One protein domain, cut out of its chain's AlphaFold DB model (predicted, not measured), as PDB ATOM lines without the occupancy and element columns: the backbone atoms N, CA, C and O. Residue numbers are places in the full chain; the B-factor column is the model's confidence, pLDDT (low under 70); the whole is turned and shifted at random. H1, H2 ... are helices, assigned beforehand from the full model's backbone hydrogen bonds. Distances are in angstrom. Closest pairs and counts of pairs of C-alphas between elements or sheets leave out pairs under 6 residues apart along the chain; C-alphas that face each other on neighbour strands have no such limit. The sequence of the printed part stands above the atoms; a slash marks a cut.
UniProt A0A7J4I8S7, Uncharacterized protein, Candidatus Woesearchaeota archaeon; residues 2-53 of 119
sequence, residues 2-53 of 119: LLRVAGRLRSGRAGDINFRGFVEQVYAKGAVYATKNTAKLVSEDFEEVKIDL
ATOM      1  N   LEU A   2      34.378  35.352   5.030       78.56
ATOM      2  CA  LEU A   2      34.193  34.739   6.346       78.56
ATOM      3  C   LEU A   2      34.137  35.842   7.405       78.56
ATOM      4  O   LEU A   2      35.090  36.600   7.550       78.56
ATOM      5  N   LEU A   3      33.012  35.939   8.114       78.06
ATOM      6  CA  LEU A   3      32.800  36.921   9.174       78.06
ATOM      7  C   LEU A   3      32.967  36.234  10.534       78.06
ATOM      8  O   LEU A   3      32.357  35.194  10.778       78.06
ATOM      9  N   ARG A   4      33.794  36.807  11.415       79.19
ATOM     10  CA  ARG A   4      34.010  36.305  12.780       79.19
ATOM     11  C   ARG A   4      33.593  37.380  13.768       79.19
ATOM     12  O   ARG A   4      34.018  38.522  13.644       79.19
ATOM     13  N   VAL A   5      32.784  36.992  14.744       74.88
ATOM     14  CA  VAL A   5      32.357  37.858  15.842       74.88
ATOM     15  C   VAL A   5      32.916  37.270  17.128       74.88
ATOM     16  O   VAL A   5      32.763  36.076  17.380       74.88
ATOM     17  N   ALA A   6      33.597  38.102  17.910       78.50
ATOM     18  CA  ALA A   6      34.150  37.749  19.208       78.50
ATOM     19  C   ALA A   6      33.710  38.792  20.237       78.50
ATOM     20  O   ALA A   6      33.520  39.959  19.903       78.50
ATOM     21  N   GLY A   7      33.544  38.362  21.482       74.62
ATOM     22  CA  GLY A   7      33.114  39.224  22.572       74.62
ATOM     23  C   GLY A   7      33.116  38.479  23.899       74.62
ATOM     24  O   GLY A   7      33.337  37.268  23.939       74.62
ATOM     25  N   ARG A   8      32.865  39.224  24.974       72.81
ATOM     26  CA  ARG A   8      32.714  38.715  26.341       72.81
ATOM     27  C   ARG A   8      31.327  39.054  26.871       72.81
ATOM     28  O   ARG A   8      30.728  40.037  26.430       72.81
ATOM     29  N   LEU A   9      30.826  38.252  27.803       75.06
ATOM     30  CA  LEU A   9      29.587  38.559  28.507       75.06
ATOM     31  C   LEU A   9      29.888  39.548  29.634       75.06
ATOM     32  O   LEU A   9      30.699  39.255  30.504       75.06
ATOM     33  N   ARG A  10      29.235  40.715  29.610       72.81
ATOM     34  CA  ARG A  10      29.320  41.697  30.704       72.81
ATOM     35  C   ARG A  10      28.583  41.219  31.960       72.81
ATOM     36  O   ARG A  10      29.004  41.525  33.057       72.81
ATOM     37  N   SER A  11      27.485  40.490  31.792       73.81
ATOM     38  CA  SER A  11      26.734  39.870  32.887       73.81
ATOM     39  C   SER A  11      25.870  38.721  32.360       73.81
ATOM     40  O   SER A  11      25.603  38.644  31.152       73.81
ATOM     41  N   GLY A  12      25.433  37.834  33.256       73.25
ATOM     42  CA  GLY A  12      24.555  36.703  32.925       73.25
ATOM     43  C   GLY A  12      25.297  35.469  32.400       73.25
ATOM     44  O   GLY A  12      26.521  35.445  32.288       73.25
ATOM     45  N   ARG A  13      24.564  34.393  32.102       73.81
ATOM     46  CA  ARG A  13      25.136  33.091  31.717       73.81
ATOM     47  C   ARG A  13      25.218  32.947  30.203       73.81
ATOM     48  O   ARG A  13      24.376  33.438  29.459       73.81
ATOM     49  N   ALA A  14      26.160  32.130  29.732       75.62
ATOM     50  CA  ALA A  14      26.225  31.739  28.319       75.62
ATOM     51  C   ALA A  14      24.913  31.111  27.798       75.62
ATOM     52  O   ALA A  14      24.617  31.211  26.607       75.62
ATOM     53  N   GLY A  15      24.126  30.485  28.684       74.56
ATOM     54  CA  GLY A  15      22.808  29.926  28.368       74.56
ATOM     55  C   GLY A  15      21.715  30.966  28.104       74.56
ATOM     56  O   GLY A  15      20.745  30.640  27.426       74.56
ATOM     57  N   ASP A  16      21.890  32.209  28.561       77.88
ATOM     58  CA  ASP A  16      20.911  33.289  28.376       77.88
ATOM     59  C   ASP A  16      20.955  33.867  26.950       77.88
ATOM     60  O   ASP A  16      20.031  34.545  26.499       77.88
ATOM     61  N   ILE A  17      22.013  33.570  26.187       82.19
ATOM     62  CA  ILE A  17      22.113  33.975  24.787       82.19
ATOM     63  C   ILE A  17      21.281  33.032  23.912       82.19
ATOM     64  O   ILE A  17      21.598  31.848  23.748       82.19
ATOM     65  N   ASN A  18      20.282  33.586  23.220       85.38
ATOM     66  CA  ASN A  18      19.525  32.869  22.193       85.38
ATOM     67  C   ASN A  18      20.337  32.693  20.891       85.38
ATOM     68  O   ASN A  18      20.069  33.303  19.854       85.38
ATOM     69  N   PHE A  19      21.331  31.805  20.931       85.69
ATOM     70  CA  PHE A  19      22.146  31.467  19.764       85.69
ATOM     71  C   PHE A  19      21.340  30.844  18.624       85.69
ATOM     72  O   PHE A  19      21.737  30.971  17.470       85.69
ATOM     73  N   ARG A  20      20.238  30.153  18.938       85.88
ATOM     74  CA  ARG A  20      19.391  29.514  17.927       85.88
ATOM     75  C   ARG A  20      18.760  30.574  17.025       85.88
ATOM     76  O   ARG A  20      18.992  30.541  15.821       85.88
ATOM     77  N   GLY A  21      18.086  31.560  17.619       89.06
ATOM     78  CA  GLY A  21      17.476  32.659  16.869       89.06
ATOM     79  C   GLY A  21      18.503  33.493  16.099       89.06
ATOM     80  O   GLY A  21      18.249  33.903  14.970       89.06
ATOM     81  N   PHE A  22      19.700  33.694  16.661       86.19
ATOM     82  CA  PHE A  22      20.791  34.356  15.941       86.19
ATOM     83  C   PHE A  22      21.200  33.589  14.675       86.19
ATOM     84  O   PHE A  22      21.284  34.174  13.597       86.19
ATOM     85  N   VAL A  23      21.430  32.278  14.789       87.44
ATOM     86  CA  VAL A  23      21.826  31.431  13.655       87.44
ATOM     87  C   VAL A  23      20.734  31.404  12.582       87.44
ATOM     88  O   VAL A  23      21.044  31.554  11.402       87.44
ATOM     89  N   GLU A  24      19.463  31.304  12.976       91.38
ATOM     90  CA  GLU A  24      18.318  31.365  12.058       91.38
ATOM     91  C   GLU A  24      18.273  32.685  11.274       91.38
ATOM     92  O   GLU A  24      18.136  32.671  10.051       91.38
ATOM     93  N   GLN A  25      18.469  33.829  11.939       91.69
ATOM     94  CA  GLN A  25      18.509  35.135  11.268       91.69
ATOM     95  C   GLN A  25      19.691  35.274  10.304       91.69
ATOM     96  O   GLN A  25      19.571  35.925   9.266       91.69
ATOM     97  N   VAL A  26      20.839  34.687  10.638       88.38
ATOM     98  CA  VAL A  26      22.030  34.707   9.781       88.38
ATOM     99  C   VAL A  26      21.803  33.870   8.519       88.38
ATOM    100  O   VAL A  26      22.120  34.333   7.422       88.38
ATOM    101  N   TYR A  27      21.179  32.695   8.641       90.44
ATOM    102  CA  TYR A  27      20.772  31.894   7.482       90.44
ATOM    103  C   TYR A  27      19.701  32.596   6.640       90.44
ATOM    104  O   TYR A  27      19.834  32.648   5.420       90.44
ATOM    105  N   ALA A  28      18.700  33.220   7.269       92.31
ATOM    106  CA  ALA A  28      17.671  33.990   6.565       92.31
ATOM    107  C   ALA A  28      18.251  35.160   5.748       92.31
ATOM    108  O   ALA A  28      17.685  35.552   4.732       92.31
ATOM    109  N   LYS A  29      19.407  35.696   6.160       90.06
ATOM    110  CA  LYS A  29      20.151  36.744   5.443       90.06
ATOM    111  C   LYS A  29      21.117  36.205   4.375       90.06
ATOM    112  O   LYS A  29      21.877  36.984   3.806       90.06
ATOM    113  N   GLY A  30      21.091  34.902   4.088       89.88
ATOM    114  CA  GLY A  30      21.834  34.284   2.985       89.88
ATOM    115  C   GLY A  30      23.194  33.692   3.358       89.88
ATOM    116  O   GLY A  30      24.015  33.445   2.474       89.88
ATOM    117  N   ALA A  31      23.476  33.462   4.644       88.06
ATOM    118  CA  ALA A  31      24.690  32.749   5.028       88.06
ATOM    119  C   ALA A  31      24.634  31.283   4.573       88.06
ATOM    120  O   ALA A  31      23.639  30.600   4.777       88.06
ATOM    121  N   VAL A  32      25.731  30.782   4.005       87.19
ATOM    122  CA  VAL A  32      25.848  29.369   3.596       87.19
ATOM    123  C   VAL A  32      26.153  28.467   4.795       87.19
ATOM    124  O   VAL A  32      25.769  27.302   4.815       87.19
ATOM    125  N   TYR A  33      26.838  28.999   5.811       85.81
ATOM    126  CA  TYR A  33      27.240  28.245   6.994       85.81
ATOM    127  C   TYR A  33      27.482  29.172   8.186       85.81
ATOM    128  O   TYR A  33      28.161  30.193   8.061       85.81
ATOM    129  N   ALA A  34      26.957  28.797   9.352       85.12
ATOM    130  CA  ALA A  34      27.134  29.516  10.607       85.12
ATOM    131  C   ALA A  34      27.413  28.537  11.754       85.12
ATOM    132  O   ALA A  34      26.702  27.550  11.932       85.12
ATOM    133  N   THR A  35      28.441  28.831  12.555       82.31
ATOM    134  CA  THR A  35      28.811  28.045  13.743       82.31
ATOM    135  C   THR A  35      29.084  28.965  14.916       82.31
ATOM    136  O   THR A  35      29.458  30.125  14.733       82.31
ATOM    137  N   LYS A  36      28.915  28.439  16.129       80.56
ATOM    138  CA  LYS A  36      29.274  29.132  17.364       80.56
ATOM    139  C   LYS A  36      30.367  28.362  18.091       80.56
ATOM    140  O   LYS A  36      30.336  27.136  18.137       80.56
ATOM    141  N   ASN A  37      31.285  29.092  18.708       78.81
ATOM    142  CA  ASN A  37      32.196  28.546  19.702       78.81
ATOM    143  C   ASN A  37      31.935  29.270  21.023       78.81
ATOM    144  O   ASN A  37      32.249  30.447  21.159       78.81
ATOM    145  N   THR A  38      31.335  28.561  21.976       74.50
ATOM    146  CA  THR A  38      31.017  29.085  23.310       74.50
ATOM    147  C   THR A  38      31.983  28.583  24.380       74.50
ATOM    148  O   THR A  38      31.827  28.942  25.538       74.50
ATOM    149  N   ALA A  39      32.991  27.780  24.019       72.44
ATOM    150  CA  ALA A  39      33.905  27.158  24.980       72.44
ATOM    151  C   ALA A  39      34.778  28.175  25.734       72.44
ATOM    152  O   ALA A  39      35.256  27.888  26.823       72.44
ATOM    153  N   LYS A  40      34.988  29.360  25.151       70.62
ATOM    154  CA  LYS A  40      35.742  30.469  25.758       70.62
ATOM    155  C   LYS A  40      34.850  31.636  26.187       70.62
ATOM    156  O   LYS A  40      35.360  32.718  26.462       70.62
ATOM    157  N   LEU A  41      33.528  31.458  26.170       73.12
ATOM    158  CA  LEU A  41      32.600  32.523  26.521       73.12
ATOM    159  C   LEU A  41      32.414  32.550  28.038       73.12
ATOM    160  O   LEU A  41      31.652  31.760  28.590       73.12
ATOM    161  N   VAL A  42      33.136  33.457  28.685       64.81
ATOM    162  CA  VAL A  42      33.086  33.699  30.130       64.81
ATOM    163  C   VAL A  42      32.286  34.969  30.417       64.81
ATOM    164  O   VAL A  42      32.322  35.917  29.622       64.81
ATOM    165  N   SER A  43      31.528  34.970  31.515       66.00
ATOM    166  CA  SER A  43      30.951  36.194  32.072       66.00
ATOM    167  C   SER A  43      31.952  36.867  32.999       66.00
ATOM    168  O   SER A  43      32.747  36.186  33.641       66.00
ATOM    169  N   GLU A  44      31.908  38.197  33.059       62.62
ATOM    170  CA  GLU A  44      32.658  39.003  34.034       62.62
ATOM    171  C   GLU A  44      32.365  38.513  35.467       62.62
ATOM    172  O   GLU A  44      33.288  38.228  36.225       62.62
ATOM    173  N   ASP A  45      31.094  38.196  35.749       52.38
ATOM    174  CA  ASP A  45      30.649  37.560  36.996       52.38
ATOM    175  C   ASP A  45      31.356  36.214  37.289       52.38
ATOM    176  O   ASP A  45      31.503  35.829  38.440       52.38
ATOM    177  N   PHE A  46      31.796  35.455  36.276       50.16
ATOM    178  CA  PHE A  46      32.451  34.150  36.474       50.16
ATOM    179  C   PHE A  46      33.946  34.278  36.813       50.16
ATOM    180  O   PHE A  46      34.517  33.341  37.370       50.16
ATOM    181  N   GLU A  47      34.580  35.417  36.506       48.81
ATOM    182  CA  GLU A  47      35.896  35.761  37.071       48.81
ATOM    183  C   GLU A  47      35.767  36.235  38.526       48.81
ATOM    184  O   GLU A  47      36.623  35.904  39.343       48.81
ATOM    185  N   GLU A  48      34.671  36.918  38.877       40.34
ATOM    186  CA  GLU A  48      34.368  37.305  40.264       40.34
ATOM    187  C   GLU A  48      33.980  36.094  41.143       40.34
ATOM    188  O   GLU A  48      34.372  36.006  42.306       40.34
ATOM    189  N   VAL A  49      33.321  35.073  40.578       43.72
ATOM    190  CA  VAL A  49      32.898  33.834  41.275       43.72
ATOM    191  C   VAL A  49      34.028  32.785  41.356       43.72
ATOM    192  O   VAL A  49      33.828  31.578  41.224       43.72
ATOM    193  N   LYS A  50      35.256  33.233  41.633       42.75
ATOM    194  CA  LYS A  50      36.275  32.413  42.319       42.75
ATOM    195  C   LYS A  50      36.585  32.898  43.735       42.75
ATOM    196  O   LYS A  50      37.447  32.318  44.385       42.75
ATOM    197  N   ILE A  51      35.870  33.911  44.226       45.84
ATOM    198  CA  ILE A  51      36.060  34.469  45.568       45.84
ATOM    199  C   ILE A  51      34.698  34.583  46.266       45.84
ATOM    200  O   ILE A  51      34.303  35.658  46.691       45.84
ATOM    201  N   ASP A  52      33.931  33.489  46.336       45.31
ATOM    202  CA  ASP A  52      32.842  33.399  47.326       45.31
ATOM    203  C   ASP A  52      32.428  31.949  47.636       45.31
ATOM    204  O   ASP A  52      31.276  31.526  47.524       45.31
ATOM    205  N   LEU A  53      33.411  31.145  48.023       42.72
ATOM    206  CA  LEU A  53      33.178  29.968  48.846       42.72
ATOM    207  C   LEU A  53      34.115  30.134  50.024       42.72
ATOM    208  O   LEU A  53      35.303  30.334  49.815       42.72
TER     209      LEU A  53
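This is residues 2 to 53 of the 119 residues of an uncharacterized protein of Candidatus Woesearchaeota archaeon (UniProt A0A7J4I8S7). This is a rod with little regular structure, drawn out along one axis: the unnamed stretch from residue 2 runs along it, the chain folds back into H1, and residues 31 to 41 return the other way towards H2. Residues 47 to 53 stick out at one end. The printed part has 52 residues with two named helices, H1 then H2, holding only 15 of them, and no named strand; the class is all helix. It is loose, with a radius of gyration of the C-alphas of 14.0 A and spans of 47 by 19 by 15 A.

C-alpha 2 is at (34.193, 34.739, 6.346). H1, residues 19 to 28, is 14.2 A long, from C-alpha 19 at (22.146, 31.467, 19.764). H2, residues 44 to 48, ends with C-alpha 48 at (34.368, 37.305, 40.264).

H1 and H2 are apart, with no C-alpha of the one within 8 A of the other. In both, every O i to N i+4 pair is within hydrogen-bond range.

The C-alphas farthest apart, those of Gly 30 and Leu 53, are 47.4 A apart. The printed part has no cut. The link from H1 to H2, 15 residues, is long. Residues 42 to 53 have pLDDT under 70.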